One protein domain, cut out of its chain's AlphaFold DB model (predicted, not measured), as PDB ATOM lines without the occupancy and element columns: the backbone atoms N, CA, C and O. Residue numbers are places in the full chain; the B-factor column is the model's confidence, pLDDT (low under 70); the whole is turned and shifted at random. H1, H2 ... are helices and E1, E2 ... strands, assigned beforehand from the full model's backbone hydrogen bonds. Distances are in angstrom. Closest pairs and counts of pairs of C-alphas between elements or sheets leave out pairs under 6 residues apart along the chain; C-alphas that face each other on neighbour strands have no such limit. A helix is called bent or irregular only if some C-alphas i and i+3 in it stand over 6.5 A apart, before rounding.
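AT A GLANCE: This is residues 111 to 197 of the 326 residues of an uncharacterized protein of Pirellula sp. SH-Sr6A (UniProt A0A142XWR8). A long helix, H2, and a shorter one, H1, meet near the start of H2 as a V, and a small hairpin of two strands, E1 and E2, sits between the arms, E1 beside H1 and E2 beside H2. The last stretch of H2, residues 183 to 197, sticks out well past the hairpin and gives the shape much of its length. The printed part has 87 residues, with two named strands and then two named helices, in the order E1, E2, H1, H2; the strands make one antiparallel sheet and the class is mostly helix. The whole is loose, with a radius of gyration of the C-alphas of 17.3 A, and its C-alphas span 62 by 28 by 19 A, a rod in outline.

HOW THE PARTS SIT: E1, residues 111 to 116, and E2, residues 119 to 125, form a hairpin of antiparallel neighbours, with 147 degrees between their directions. Across the pair, N 112 and O 123 are 2.8 A apart and N 121 and O 114 are 2.9 A apart, both within hydrogen-bond range. H1, residues 131 to 152, has 15 pairs of C-alphas within 8 A of E1; the closest are those of Trp 115 and Ala 140, 5.1 A apart. H2, residues 158 to 197, has 12 such pairs with E2; the closest C-alphas are those of Phe 120 and Tyr 171, 5.3 A apart. E1 and H2 are near each other, with 6 pairs of C-alphas within 10 A. H1 and H2 touch, H1 with residues 144 to 151 alone and H2 with residues 160 to 168 alone; the closest C-alphas are those of Ala 147 and Ala 164, 4.4 A apart. Their lines stand at a steep tilt of 51 degrees, and they run opposite ways. In H1 and H2 every O i to N i+4 pair is within hydrogen-bond range.

IN THESE COORDINATES: E1 begins at C-alpha 111, at (-2.363, 93.635, 17.740), and E2 ends at residue 125. H1 runs from residue 131 to residue 152, 31.6 A from first to last C-alpha, and begins at (2.140, 81.674, 24.332). H2 runs from residue 158 to residue 197, 58.2 A from first to last C-alpha, and C-alpha 197 is at (-27.233, 112.517, 19.974). Neither helix is bent.

THE WHOLE: The C-alphas of Lys 155 and Leu 197, the two farthest apart, are 61.9 A apart. Residues 183 to 197, which belong to H2, stand free; the body without them has 72 residues and spans 44 by 27 by 19 A. The printed part has no cut, and the links E1 to E2, E2 to H1 and H1 to H2 are tight. The mean pLDDT of the printed part is 95.7, and no printed residue is under 70.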
ATOM      1  N   GLU A 111      -2.391  94.102  19.123       93.19
ATOM      2  CA  GLU A 111      -2.363  93.635  17.740       93.19
ATOM      3  C   GLU A 111      -1.306  92.542  17.591       93.19
ATOM      4  O   GLU A 111      -0.160  92.683  18.039       93.19
ATOM      5  N   LEU A 112      -1.698  91.438  16.967       95.69
ATOM      6  CA  LEU A 112      -0.858  90.277  16.744       95.69
ATOM      7  C   LEU A 112      -0.599  90.116  15.255       95.69
ATOM      8  O   LEU A 112      -1.524  89.932  14.477       95.69
ATOM      9  N   LEU A 113       0.673  90.153  14.872       96.44
ATOM     10  CA  LEU A 113       1.098  89.824  13.519       96.44
ATOM     11  C   LEU A 113       1.304  88.313  13.423       96.44
ATOM     12  O   LEU A 113       2.134  87.782  14.155       96.44
ATOM     13  N   THR A 114       0.624  87.640  12.509       94.81
ATOM     14  CA  THR A 114       0.805  86.214  12.219       94.81
ATOM     15  C   THR A 114       1.200  86.012  10.757       94.81
ATOM     16  O   THR A 114       1.001  86.882   9.906       94.81
ATOM     17  N   TRP A 115       1.842  84.878  10.479       94.06
ATOM     18  CA  TRP A 115       2.165  84.432   9.127       94.06
ATOM     19  C   TRP A 115       1.455  83.106   8.887       94.06
ATOM     20  O   TRP A 115       1.823  82.100   9.498       94.06
ATOM     21  N   GLU A 116       0.463  83.108   8.006       92.81
ATOM     22  CA  GLU A 116      -0.385  81.956   7.702       92.81
ATOM     23  C   GLU A 116      -0.672  81.930   6.196       92.81
ATOM     24  O   GLU A 116      -0.842  82.985   5.590       92.81
ATOM     25  N   ASP A 117      -0.671  80.744   5.581       93.75
ATOM     26  CA  ASP A 117      -0.956  80.552   4.145       93.75
ATOM     27  C   ASP A 117      -0.157  81.467   3.198       93.75
ATOM     28  O   ASP A 117      -0.676  82.019   2.230       93.75
ATOM     29  N   ASP A 118       1.127  81.652   3.502       92.69
ATOM     30  CA  ASP A 118       2.039  82.546   2.783       92.69
ATOM     31  C   ASP A 118       1.609  84.023   2.730       92.69
ATOM     32  O   ASP A 118       2.012  84.784   1.844       92.69
ATOM     33  N   GLN A 119       0.814  84.455   3.711       93.38
ATOM     34  CA  GLN A 119       0.382  85.837   3.867       93.38
ATOM     35  C   GLN A 119       0.546  86.317   5.312       93.38
ATOM     36  O   GLN A 119       0.417  85.566   6.281       93.38
ATOM     37  N   PHE A 120       0.826  87.612   5.467       95.50
ATOM     38  CA  PHE A 120       0.757  88.257   6.773       95.50
ATOM     39  C   PHE A 120      -0.694  88.566   7.129       95.50
ATOM     40  O   PHE A 120      -1.462  89.038   6.289       95.50
ATOM     41  N   ARG A 121      -1.045  88.360   8.395       94.19
ATOM     42  CA  ARG A 121      -2.318  88.789   8.975       94.19
ATOM     43  C   ARG A 121      -2.056  89.559  10.258       94.19
ATOM     44  O   ARG A 121      -1.112  89.260  10.983       94.19
ATOM     45  N   ILE A 122      -2.872  90.575  10.514       94.88
ATOM     46  CA  ILE A 122      -2.853  91.323  11.770       94.88
ATOM     47  C   ILE A 122      -4.208  91.113  12.426       94.88
ATOM     48  O   ILE A 122      -5.239  91.464  11.860       94.88
ATOM     49  N   GLU A 123      -4.197  90.512  13.607       93.81
ATOM     50  CA  GLU A 123      -5.398  90.197  14.369       93.81
ATOM     51  C   GLU A 123      -5.447  91.039  15.639       93.81
ATOM     52  O   GLU A 123      -4.430  91.246  16.307       93.81
ATOM     53  N   ARG A 124      -6.639  91.526  15.997       93.44
ATOM     54  CA  ARG A 124      -6.852  92.172  17.296       93.44
ATOM     55  C   ARG A 124      -7.204  91.122  18.330       93.44
ATOM     56  O   ARG A 124      -8.101  90.312  18.121       93.44
ATOM     57  N   LEU A 125      -6.515  91.180  19.459       93.25
ATOM     58  CA  LEU A 125      -6.759  90.309  20.597       93.25
ATOM     59  C   LEU A 125      -7.626  91.036  21.625       93.25
ATOM     60  O   LEU A 125      -7.277  92.125  22.081       93.25
ATOM     61  N   ASP A 126      -8.707  90.390  22.056       92.12
ATOM     62  CA  ASP A 126      -9.555  90.864  23.162       92.12
ATOM     63  C   ASP A 126      -9.001  90.468  24.550       92.12
ATOM     64  O   ASP A 126      -9.697  90.537  25.565       92.12
ATOM     65  N   GLY A 127      -7.735  90.048  24.624       92.25
ATOM     66  CA  GLY A 127      -7.103  89.571  25.850       92.25
ATOM     67  C   GLY A 127      -5.578  89.479  25.753       92.25
ATOM     68  O   GLY A 127      -4.995  89.821  24.721       92.25
ATOM     69  N   PRO A 128      -4.904  89.039  26.832       93.56
ATOM     70  CA  PRO A 128      -3.465  88.816  26.801       93.56
ATOM     71  C   PRO A 128      -3.120  87.737  25.759       93.56
ATOM     72  O   PRO A 128      -3.824  86.727  25.677       93.56
ATOM     73  N   PRO A 129      -2.045  87.920  24.973       94.38
ATOM     74  CA  PRO A 129      -1.675  86.977  23.930       94.38
ATOM     75  C   PRO A 129      -1.282  85.634  24.545       94.38
ATOM     76  O   PRO A 129      -0.515  85.565  25.511       94.38
ATOM     77  N   THR A 130      -1.796  84.556  23.965       96.31
ATOM     78  CA  THR A 130      -1.414  83.193  24.347       96.31
ATOM     79  C   THR A 130       0.056  82.926  23.980       96.31
ATOM     80  O   THR A 130       0.603  83.559  23.072       96.31
ATOM     81  N   PRO A 131       0.747  81.991  24.658       96.88
ATOM     82  CA  PRO A 131       2.140  81.674  24.332       96.88
ATOM     83  C   PRO A 131       2.325  81.170  22.891       96.88
ATOM     84  O   PRO A 131       3.364  81.432  22.287       96.88
ATOM     85  N   GLU A 132       1.320  80.496  22.329       95.44
ATOM     86  CA  GLU A 132       1.291  80.056  20.930       95.44
ATOM     87  C   GLU A 132       1.197  81.244  19.960       95.44
ATOM     88  O   GLU A 132       1.960  81.344  19.004       95.44
ATOM     89  N   GLN A 133       0.347  82.223  20.265       95.00
ATOM     90  CA  GLN A 133       0.264  83.467  19.498       95.00
ATOM     91  C   GLN A 133       1.580  84.254  19.535       95.00
ATOM     92  O   GLN A 133       2.041  84.755  18.510       95.00
ATOM     93  N   LEU A 134       2.236  84.321  20.697       95.25
ATOM     94  CA  LEU A 134       3.537  84.980  20.825       95.25
ATOM     95  C   LEU A 134       4.634  84.285  20.008       95.25
ATOM     96  O   LEU A 134       5.510  84.963  19.464       95.25
ATOM     97  N   SER A 135       4.629  82.949  19.918       96.00
ATOM     98  CA  SER A 135       5.602  82.229  19.087       96.00
ATOM     99  C   SER A 135       5.324  82.435  17.594       96.00
ATOM    100  O   SER A 135       6.269  82.720  16.852       96.00
ATOM    101  N   ALA A 136       4.054  82.419  17.173       95.25
ATOM    102  CA  ALA A 136       3.640  82.753  15.809       95.25
ATOM    103  C   ALA A 136       4.048  84.184  15.420       95.25
ATOM    104  O   ALA A 136       4.605  84.405  14.343       95.25
ATOM    105  N   GLN A 137       3.883  85.145  16.332       96.12
ATOM    106  CA  GLN A 137       4.308  86.526  16.113       96.12
ATOM    107  C   GLN A 137       5.817  86.660  15.954       96.12
ATOM    108  O   GLN A 137       6.292  87.371  15.066       96.12
ATOM    109  N   ARG A 138       6.596  85.952  16.773       96.69
ATOM    110  CA  ARG A 138       8.057  85.922  16.619       96.69
ATOM    111  C   ARG A 138       8.468  85.304  15.286       96.69
ATOM    112  O   ARG A 138       9.385  85.829  14.659       96.69
ATOM    113  N   ALA A 139       7.783  84.251  14.839       96.56
ATOM    114  CA  ALA A 139       8.035  83.622  13.543       96.56
ATOM    115  C   ALA A 139       7.711  84.568  12.370       96.56
ATOM    116  O   ALA A 139       8.500  84.691  11.431       96.56
ATOM    117  N   ALA A 140       6.598  85.302  12.446       95.94
ATOM    118  CA  ALA A 140       6.251  86.323  11.460       95.94
ATOM    119  C   ALA A 140       7.295  87.457  11.431       95.94
ATOM    120  O   ALA A 140       7.794  87.827  10.367       95.94
ATOM    121  N   GLN A 141       7.713  87.952  12.601       96.50
ATOM    122  CA  GLN A 141       8.761  88.972  12.705       96.50
ATOM    123  C   GLN A 141      10.117  88.482  12.185       96.50
ATOM    124  O   GLN A 141      10.851  89.263  11.573       96.50
ATOM    125  N   SER A 142      10.475  87.213  12.404       97.38
ATOM    126  CA  SER A 142      11.717  86.669  11.852       97.38
ATOM    127  C   SER A 142      11.681  86.612  10.327       97.38
ATOM    128  O   SER A 142      12.673  86.993   9.710       97.38
ATOM    129  N   LYS A 143      10.541  86.247   9.723       96.62
ATOM    130  CA  LYS A 143      10.374  86.250   8.259       96.62
ATOM    131  C   LYS A 143      10.510  87.649   7.660       96.62
ATOM    132  O   LYS A 143      11.172  87.810   6.640       96.62
ATOM    133  N   LEU A 144       9.963  88.672   8.321       97.31
ATOM    134  CA  LEU A 144      10.146  90.064   7.890       97.31
ATOM    135  C   LEU A 144      11.612  90.489   7.915       97.31
ATOM    136  O   LEU A 144      12.120  91.019   6.929       97.31
ATOM    137  N   ARG A 145      12.314  90.214   9.019       98.00
ATOM    138  CA  ARG A 145      13.746  90.538   9.139       98.00
ATOM    139  C   ARG A 145      14.586  89.801   8.101       98.00
ATOM    140  O   ARG A 145      15.575  90.343   7.613       98.00
ATOM    141  N   GLU A 146      14.212  88.569   7.775       97.81
ATOM    142  CA  GLU A 146      14.871  87.783   6.739       97.81
ATOM    143  C   GLU A 146      14.650  88.390   5.349       97.81
ATOM    144  O   GLU A 146      15.629  88.628   4.642       97.81
ATOM    145  N   ALA A 147      13.411  88.752   5.004       97.44
ATOM    146  CA  ALA A 147      13.099  89.448   3.756       97.44
ATOM    147  C   ALA A 147      13.859  90.785   3.640       97.44
ATOM    148  O   ALA A 147      14.470  91.076   2.611       97.44
ATOM    149  N   GLU A 148      13.918  91.579   4.713       97.94
ATOM    150  CA  GLU A 148      14.719  92.809   4.745       97.94
ATOM    151  C   GLU A 148      16.210  92.538   4.514       97.94
ATOM    152  O   GLU A 148      16.881  93.277   3.785       97.94
ATOM    153  N   LYS A 149      16.746  91.475   5.120       97.94
ATOM    154  CA  LYS A 149      18.145  91.079   4.948       97.94
ATOM    155  C   LYS A 149      18.427  90.633   3.512       97.94
ATOM    156  O   LYS A 149      19.456  91.032   2.967       97.94
ATOM    157  N   MET A 150      17.532  89.856   2.901       97.19
ATOM    158  CA  MET A 150      17.628  89.441   1.495       97.19
ATOM    159  C   MET A 150      17.626  90.653   0.559       97.19
ATOM    160  O   MET A 150      18.466  90.741  -0.333       97.19
ATOM    161  N   LEU A 151      16.761  91.638   0.821       97.12
ATOM    162  CA  LEU A 151      16.690  92.863   0.024       97.12
ATOM    163  C   LEU A 151      17.974  93.704   0.118       97.12
ATOM    164  O   LEU A 151      18.400  94.297  -0.873       97.12
ATOM    165  N   ARG A 152      18.598  93.753   1.301       97.62
ATOM    166  CA  ARG A 152      19.851  94.490   1.544       97.62
ATOM    167  C   ARG A 152      21.095  93.768   1.028       97.62
ATOM    168  O   ARG A 152      22.142  94.397   0.894       97.62
ATOM    169  N   ASN A 153      21.022  92.464   0.778       97.31
ATOM    170  CA  ASN A 153      22.170  91.697   0.321       97.31
ATOM    171  C   ASN A 153      22.463  92.004  -1.157       97.31
ATOM    172  O   ASN A 153      21.796  91.502  -2.061       97.31
ATOM    173  N   GLU A 154      23.498  92.803  -1.417       94.69
ATOM    174  CA  GLU A 154      23.897  93.188  -2.778       94.69
ATOM    175  C   GLU A 154      24.214  91.973  -3.660       94.69
ATOM    176  O   GLU A 154      23.845  91.961  -4.836       94.69
ATOM    177  N   LYS A 155      24.819  90.933  -3.066       97.19
ATOM    178  CA  LYS A 155      25.227  89.685  -3.735       97.19
ATOM    179  C   LYS A 155      24.093  88.668  -3.905       97.19
ATOM    180  O   LYS A 155      24.335  87.616  -4.490       97.19
ATOM    181  N   GLY A 156      22.905  88.940  -3.360       94.81
ATOM    182  CA  GLY A 156      21.748  88.055  -3.494       94.81
ATOM    183  C   GLY A 156      21.314  87.927  -4.953       94.81
ATOM    184  O   GLY A 156      21.448  88.879  -5.732       94.81
ATOM    185  N   SER A 157      20.796  86.753  -5.315       97.31
ATOM    186  CA  SER A 157      20.226  86.533  -6.646       97.31
ATOM    187  C   SER A 157      19.028  87.468  -6.882       97.31
ATOM    188  O   SER A 157      18.348  87.880  -5.941       97.31
ATOM    189  N   GLU A 158      18.752  87.827  -8.140       97.12
ATOM    190  CA  GLU A 158      17.600  88.690  -8.453       97.12
ATOM    191  C   GLU A 158      16.279  88.040  -8.009       97.12
ATOM    192  O   GLU A 158      15.368  88.729  -7.556       97.12
ATOM    193  N   GLN A 159      16.218  86.706  -8.045       97.25
ATOM    194  CA  GLN A 159      15.066  85.932  -7.601       97.25
ATOM    195  C   GLN A 159      14.803  86.073  -6.089       97.25
ATOM    196  O   GLN A 159      13.678  86.378  -5.696       97.25
ATOM    197  N   GLU A 160      15.832  85.973  -5.240       96.69
ATOM    198  CA  GLU A 160      15.696  86.217  -3.788       96.69
ATOM    199  C   GLU A 160      15.196  87.636  -3.496       96.69
ATOM    200  O   GLU A 160      14.368  87.856  -2.611       96.69
ATOM    201  N   LYS A 161      15.666  88.624  -4.269       97.50
ATOM    202  CA  LYS A 161      15.216  90.013  -4.121       97.50
ATOM    203  C   LYS A 161      13.755  90.180  -4.526       97.50
ATOM    204  O   LYS A 161      13.057  90.981  -3.906       97.50
ATOM    205  N   THR A 162      13.283  89.469  -5.552       97.38
ATOM    206  CA  THR A 162      11.861  89.487  -5.924       97.38
ATOM    207  C   THR A 162      10.989  88.836  -4.856       97.38
ATOM    208  O   THR A 162      10.019  89.457  -4.430       97.38
ATOM    209  N   GLU A 163      11.394  87.681  -4.323       96.56
ATOM    210  CA  GLU A 163      10.673  86.991  -3.244       96.56
ATOM    211  C   GLU A 163      10.598  87.864  -1.980       96.56
ATOM    212  O   GLU A 163       9.524  88.062  -1.411       96.56
ATOM    213  N   ALA A 164      11.709  88.499  -1.593       97.69
ATOM    214  CA  ALA A 164      11.742  89.442  -0.478       97.69
ATOM    215  C   ALA A 164      10.818  90.653  -0.685       97.69
ATOM    216  O   ALA A 164      10.136  91.087   0.249       97.69
ATOM    217  N   LYS A 165      10.771  91.211  -1.903       97.75
ATOM    218  CA  LYS A 165       9.857  92.315  -2.239       97.75
ATOM    219  C   LYS A 165       8.401  91.881  -2.130       97.75
ATOM    220  O   LYS A 165       7.596  92.654  -1.618       97.75
ATOM    221  N   ASP A 166       8.064  90.684  -2.590       97.38
ATOM    222  CA  ASP A 166       6.690  90.187  -2.556       97.38
ATOM    223  C   ASP A 166       6.235  89.875  -1.123       97.38
ATOM    224  O   ASP A 166       5.131  90.268  -0.738       97.38
ATOM    225  N   LEU A 167       7.122  89.330  -0.282       96.62
ATOM    226  CA  LEU A 167       6.882  89.194   1.158       96.62
ATOM    227  C   LEU A 167       6.603  90.548   1.820       96.62
ATOM    228  O   LEU A 167       5.587  90.706   2.499       96.62
ATOM    229  N   LEU A 168       7.453  91.551   1.588       97.12
ATOM    230  CA  LEU A 168       7.259  92.890   2.158       97.12
ATOM    231  C   LEU A 168       5.983  93.561   1.635       97.12
ATOM    232  O   LEU A 168       5.259  94.189   2.406       97.12
ATOM    233  N   ARG A 169       5.662  93.402   0.346       97.31
ATOM    234  CA  ARG A 169       4.398  93.888  -0.231       97.31
ATOM    235  C   ARG A 169       3.193  93.261   0.457       97.31
ATOM    236  O   ARG A 169       2.268  93.992   0.798       97.31
ATOM    237  N   SER A 170       3.215  91.947   0.685       96.38
ATOM    238  CA  SER A 170       2.124  91.248   1.376       96.38
ATOM    239  C   SER A 170       1.942  91.753   2.813       96.38
ATOM    240  O   SER A 170       0.815  91.998   3.237       96.38
ATOM    241  N   TYR A 171       3.042  92.020   3.527       96.25
ATOM    242  CA  TYR A 171       3.013  92.609   4.867       96.25
ATOM    243  C   TYR A 171       2.383  93.999   4.878       96.25
ATOM    244  O   TYR A 171       1.455  94.254   5.646       96.25
ATOM    245  N   PHE A 172       2.856  94.899   4.011       97.06
ATOM    246  CA  PHE A 172       2.312  96.252   3.950       97.06
ATOM    247  C   PHE A 172       0.843  96.248   3.530       97.06
ATOM    248  O   PHE A 172       0.056  97.005   4.091       97.06
ATOM    249  N   ALA A 173       0.452  95.376   2.598       96.06
ATOM    250  CA  ALA A 173      -0.947  95.209   2.219       96.06
ATOM    251  C   ALA A 173      -1.813  94.792   3.419       96.06
ATOM    252  O   ALA A 173      -2.852  95.409   3.654       96.06
ATOM    253  N   ALA A 174      -1.360  93.822   4.219       94.81
ATOM    254  CA  ALA A 174      -2.047  93.409   5.443       94.81
ATOM    255  C   ALA A 174      -2.142  94.552   6.470       94.81
ATOM    256  O   ALA A 174      -3.201  94.772   7.055       94.81
ATOM    257  N   GLN A 175      -1.068  95.328   6.642       95.50
ATOM    258  CA  GLN A 175      -1.043  96.489   7.534       95.50
ATOM    259  C   GLN A 175      -2.024  97.587   7.107       95.50
ATOM    260  O   GLN A 175      -2.764  98.105   7.943       95.50
ATOM    261  N   PHE A 176      -2.063  97.926   5.817       97.19
ATOM    262  CA  PHE A 176      -3.018  98.905   5.298       97.19
ATOM    263  C   PHE A 176      -4.458  98.416   5.416       97.19
ATOM    264  O   PHE A 176      -5.332  99.188   5.800       97.19
ATOM    265  N   GLN A 177      -4.706  97.144   5.106       95.75
ATOM    266  CA  GLN A 177      -6.036  96.559   5.226       95.75
ATOM    267  C   GLN A 177      -6.533  96.616   6.676       95.75
ATOM    268  O   GLN A 177      -7.651  97.062   6.924       95.75
ATOM    269  N   HIS A 178      -5.673  96.259   7.629       94.50
ATOM    270  CA  HIS A 178      -5.979  96.354   9.052       94.50
ATOM    271  C   HIS A 178      -6.286  97.792   9.495       94.50
ATOM    272  O   HIS A 178      -7.302  98.016  10.150       94.50
ATOM    273  N   ASP A 179      -5.480  98.782   9.092       95.50
ATOM    274  CA  ASP A 179      -5.760 100.202   9.381       95.50
ATOM    275  C   ASP A 179      -7.105 100.655   8.785       95.50
ATOM    276  O   ASP A 179      -7.891 101.333   9.450       95.50
ATOM    277  N   LEU A 180      -7.426 100.240   7.555       96.44
ATOM    278  CA  LEU A 180      -8.730 100.529   6.954       96.44
ATOM    279  C   LEU A 180      -9.880  99.933   7.769       96.44
ATOM    280  O   LEU A 180     -10.899 100.599   7.952       96.44
ATOM    281  N   ASP A 181      -9.728  98.714   8.275       95.12
ATOM    282  CA  ASP A 181     -10.758  98.056   9.073       95.12
ATOM    283  C   ASP A 181     -10.898  98.700  10.467       95.12
ATOM    284  O   ASP A 181     -12.023  98.937  10.918       95.12
ATOM    285  N   VAL A 182      -9.795  99.142  11.092       91.19
ATOM    286  CA  VAL A 182      -9.823  99.992  12.306       91.19
ATOM    287  C   VAL A 182     -10.610 101.274  12.059       91.19
ATOM    288  O   VAL A 182     -11.488 101.628  12.852       91.19
ATOM    289  N   ARG A 183     -10.327 101.972  10.959       95.00
ATOM    290  CA  ARG A 183     -11.005 103.233  10.632       95.00
ATOM    291  C   ARG A 183     -12.488 103.030  10.339       95.00
ATOM    292  O   ARG A 183     -13.292 103.855  10.765       95.00
ATOM    293  N   LYS A 184     -12.872 101.942   9.664       96.19
ATOM    294  CA  LYS A 184     -14.290 101.606   9.439       96.19
ATOM    295  C   LYS A 184     -15.037 101.410  10.757       96.19
ATOM    296  O   LYS A 184     -16.110 101.981  10.922       96.19
ATOM    297  N   GLU A 185     -14.465 100.668  11.702       93.62
ATOM    298  CA  GLU A 185     -15.067 100.483  13.031       93.62
ATOM    299  C   GLU A 185     -15.196 101.808  13.796       93.62
ATOM    300  O   GLU A 185     -16.224 102.078  14.417       93.62
ATOM    301  N   GLN A 186     -14.176 102.670  13.728       90.00
ATOM    302  CA  GLN A 186     -14.230 103.999  14.344       90.00
ATOM    303  C   GLN A 186     -15.337 104.868  13.736       90.00
ATOM    304  O   GLN A 186     -16.050 105.549  14.473       90.00
ATOM    305  N   ILE A 187     -15.507 104.828  12.411       95.94
ATOM    306  CA  ILE A 187     -16.588 105.539  11.716       95.94
ATOM    307  C   ILE A 187     -17.951 105.023  12.185       95.94
ATOM    308  O   ILE A 187     -18.794 105.833  12.562       95.94
ATOM    309  N   GLN A 188     -18.146 103.704  12.256       96.56
ATOM    310  CA  GLN A 188     -19.398 103.111  12.743       96.56
ATOM    311  C   GLN A 188     -19.719 103.546  14.179       96.56
ATOM    312  O   GLN A 188     -20.842 103.958  14.472       96.56
ATOM    313  N   LEU A 189     -18.724 103.542  15.072       93.25
ATOM    314  CA  LEU A 189     -18.908 104.006  16.448       93.25
ATOM    315  C   LEU A 189     -19.337 105.483  16.504       93.25
ATOM    316  O   LEU A 189     -20.214 105.848  17.291       93.25
ATOM    317  N   LEU A 190     -18.732 106.339  15.677       94.88
ATOM    318  CA  LEU A 190     -19.105 107.752  15.587       94.88
ATOM    319  C   LEU A 190     -20.522 107.933  15.030       94.88
ATOM    320  O   LEU A 190     -21.271 108.770  15.541       94.88
ATOM    321  N   GLU A 191     -20.922 107.141  14.036       97.12
ATOM    322  CA  GLU A 191     -22.284 107.149  13.488       97.12
ATOM    323  C   GLU A 191     -23.323 106.754  14.544       97.12
ATOM    324  O   GLU A 191     -24.349 107.429  14.681       97.12
ATOM    325  N   GLU A 192     -23.044 105.737  15.360       96.62
ATOM    326  CA  GLU A 192     -23.913 105.354  16.478       96.62
ATOM    327  C   GLU A 192     -24.038 106.462  17.530       96.62
ATOM    328  O   GLU A 192     -25.130 106.737  18.039       96.62
ATOM    329  N   GLN A 193     -22.925 107.108  17.882       93.94
ATOM    330  CA  GLN A 193     -22.927 108.228  18.825       93.94
ATOM    331  C   GLN A 193     -23.720 109.418  18.277       93.94
ATOM    332  O   GLN A 193     -24.512 110.027  19.002       93.94
ATOM    333  N   LEU A 194     -23.564 109.710  16.987       96.75
ATOM    334  CA  LEU A 194     -24.300 110.759  16.295       96.75
ATOM    335  C   LEU A 194     -25.799 110.440  16.233       96.75
ATOM    336  O   LEU A 194     -26.618 111.324  16.490       96.75
ATOM    337  N   ALA A 195     -26.175 109.187  15.971       97.31
ATOM    338  CA  ALA A 195     -27.565 108.738  16.003       97.31
ATOM    339  C   ALA A 195     -28.181 108.895  17.405       97.31
ATOM    340  O   ALA A 195     -29.283 109.436  17.548       97.31
ATOM    341  N   LYS A 196     -27.447 108.512  18.460       95.75
ATOM    342  CA  LYS A 196     -27.867 108.726  19.857       95.75
ATOM    343  C   LYS A 196     -28.064 110.212  20.155       95.75
ATOM    344  O   LYS A 196     -29.103 110.577  20.708       95.75
ATOM    345  N   LEU A 197     -27.129 111.073  19.754       96.69
ATOM    346  CA  LEU A 197     -27.233 112.517  19.974       96.69
ATOM    347  C   LEU A 197     -28.439 113.126  19.246       96.69
ATOM    348  O   LEU A 197     -29.198 113.873  19.864       96.69
TER     349      LEU A 197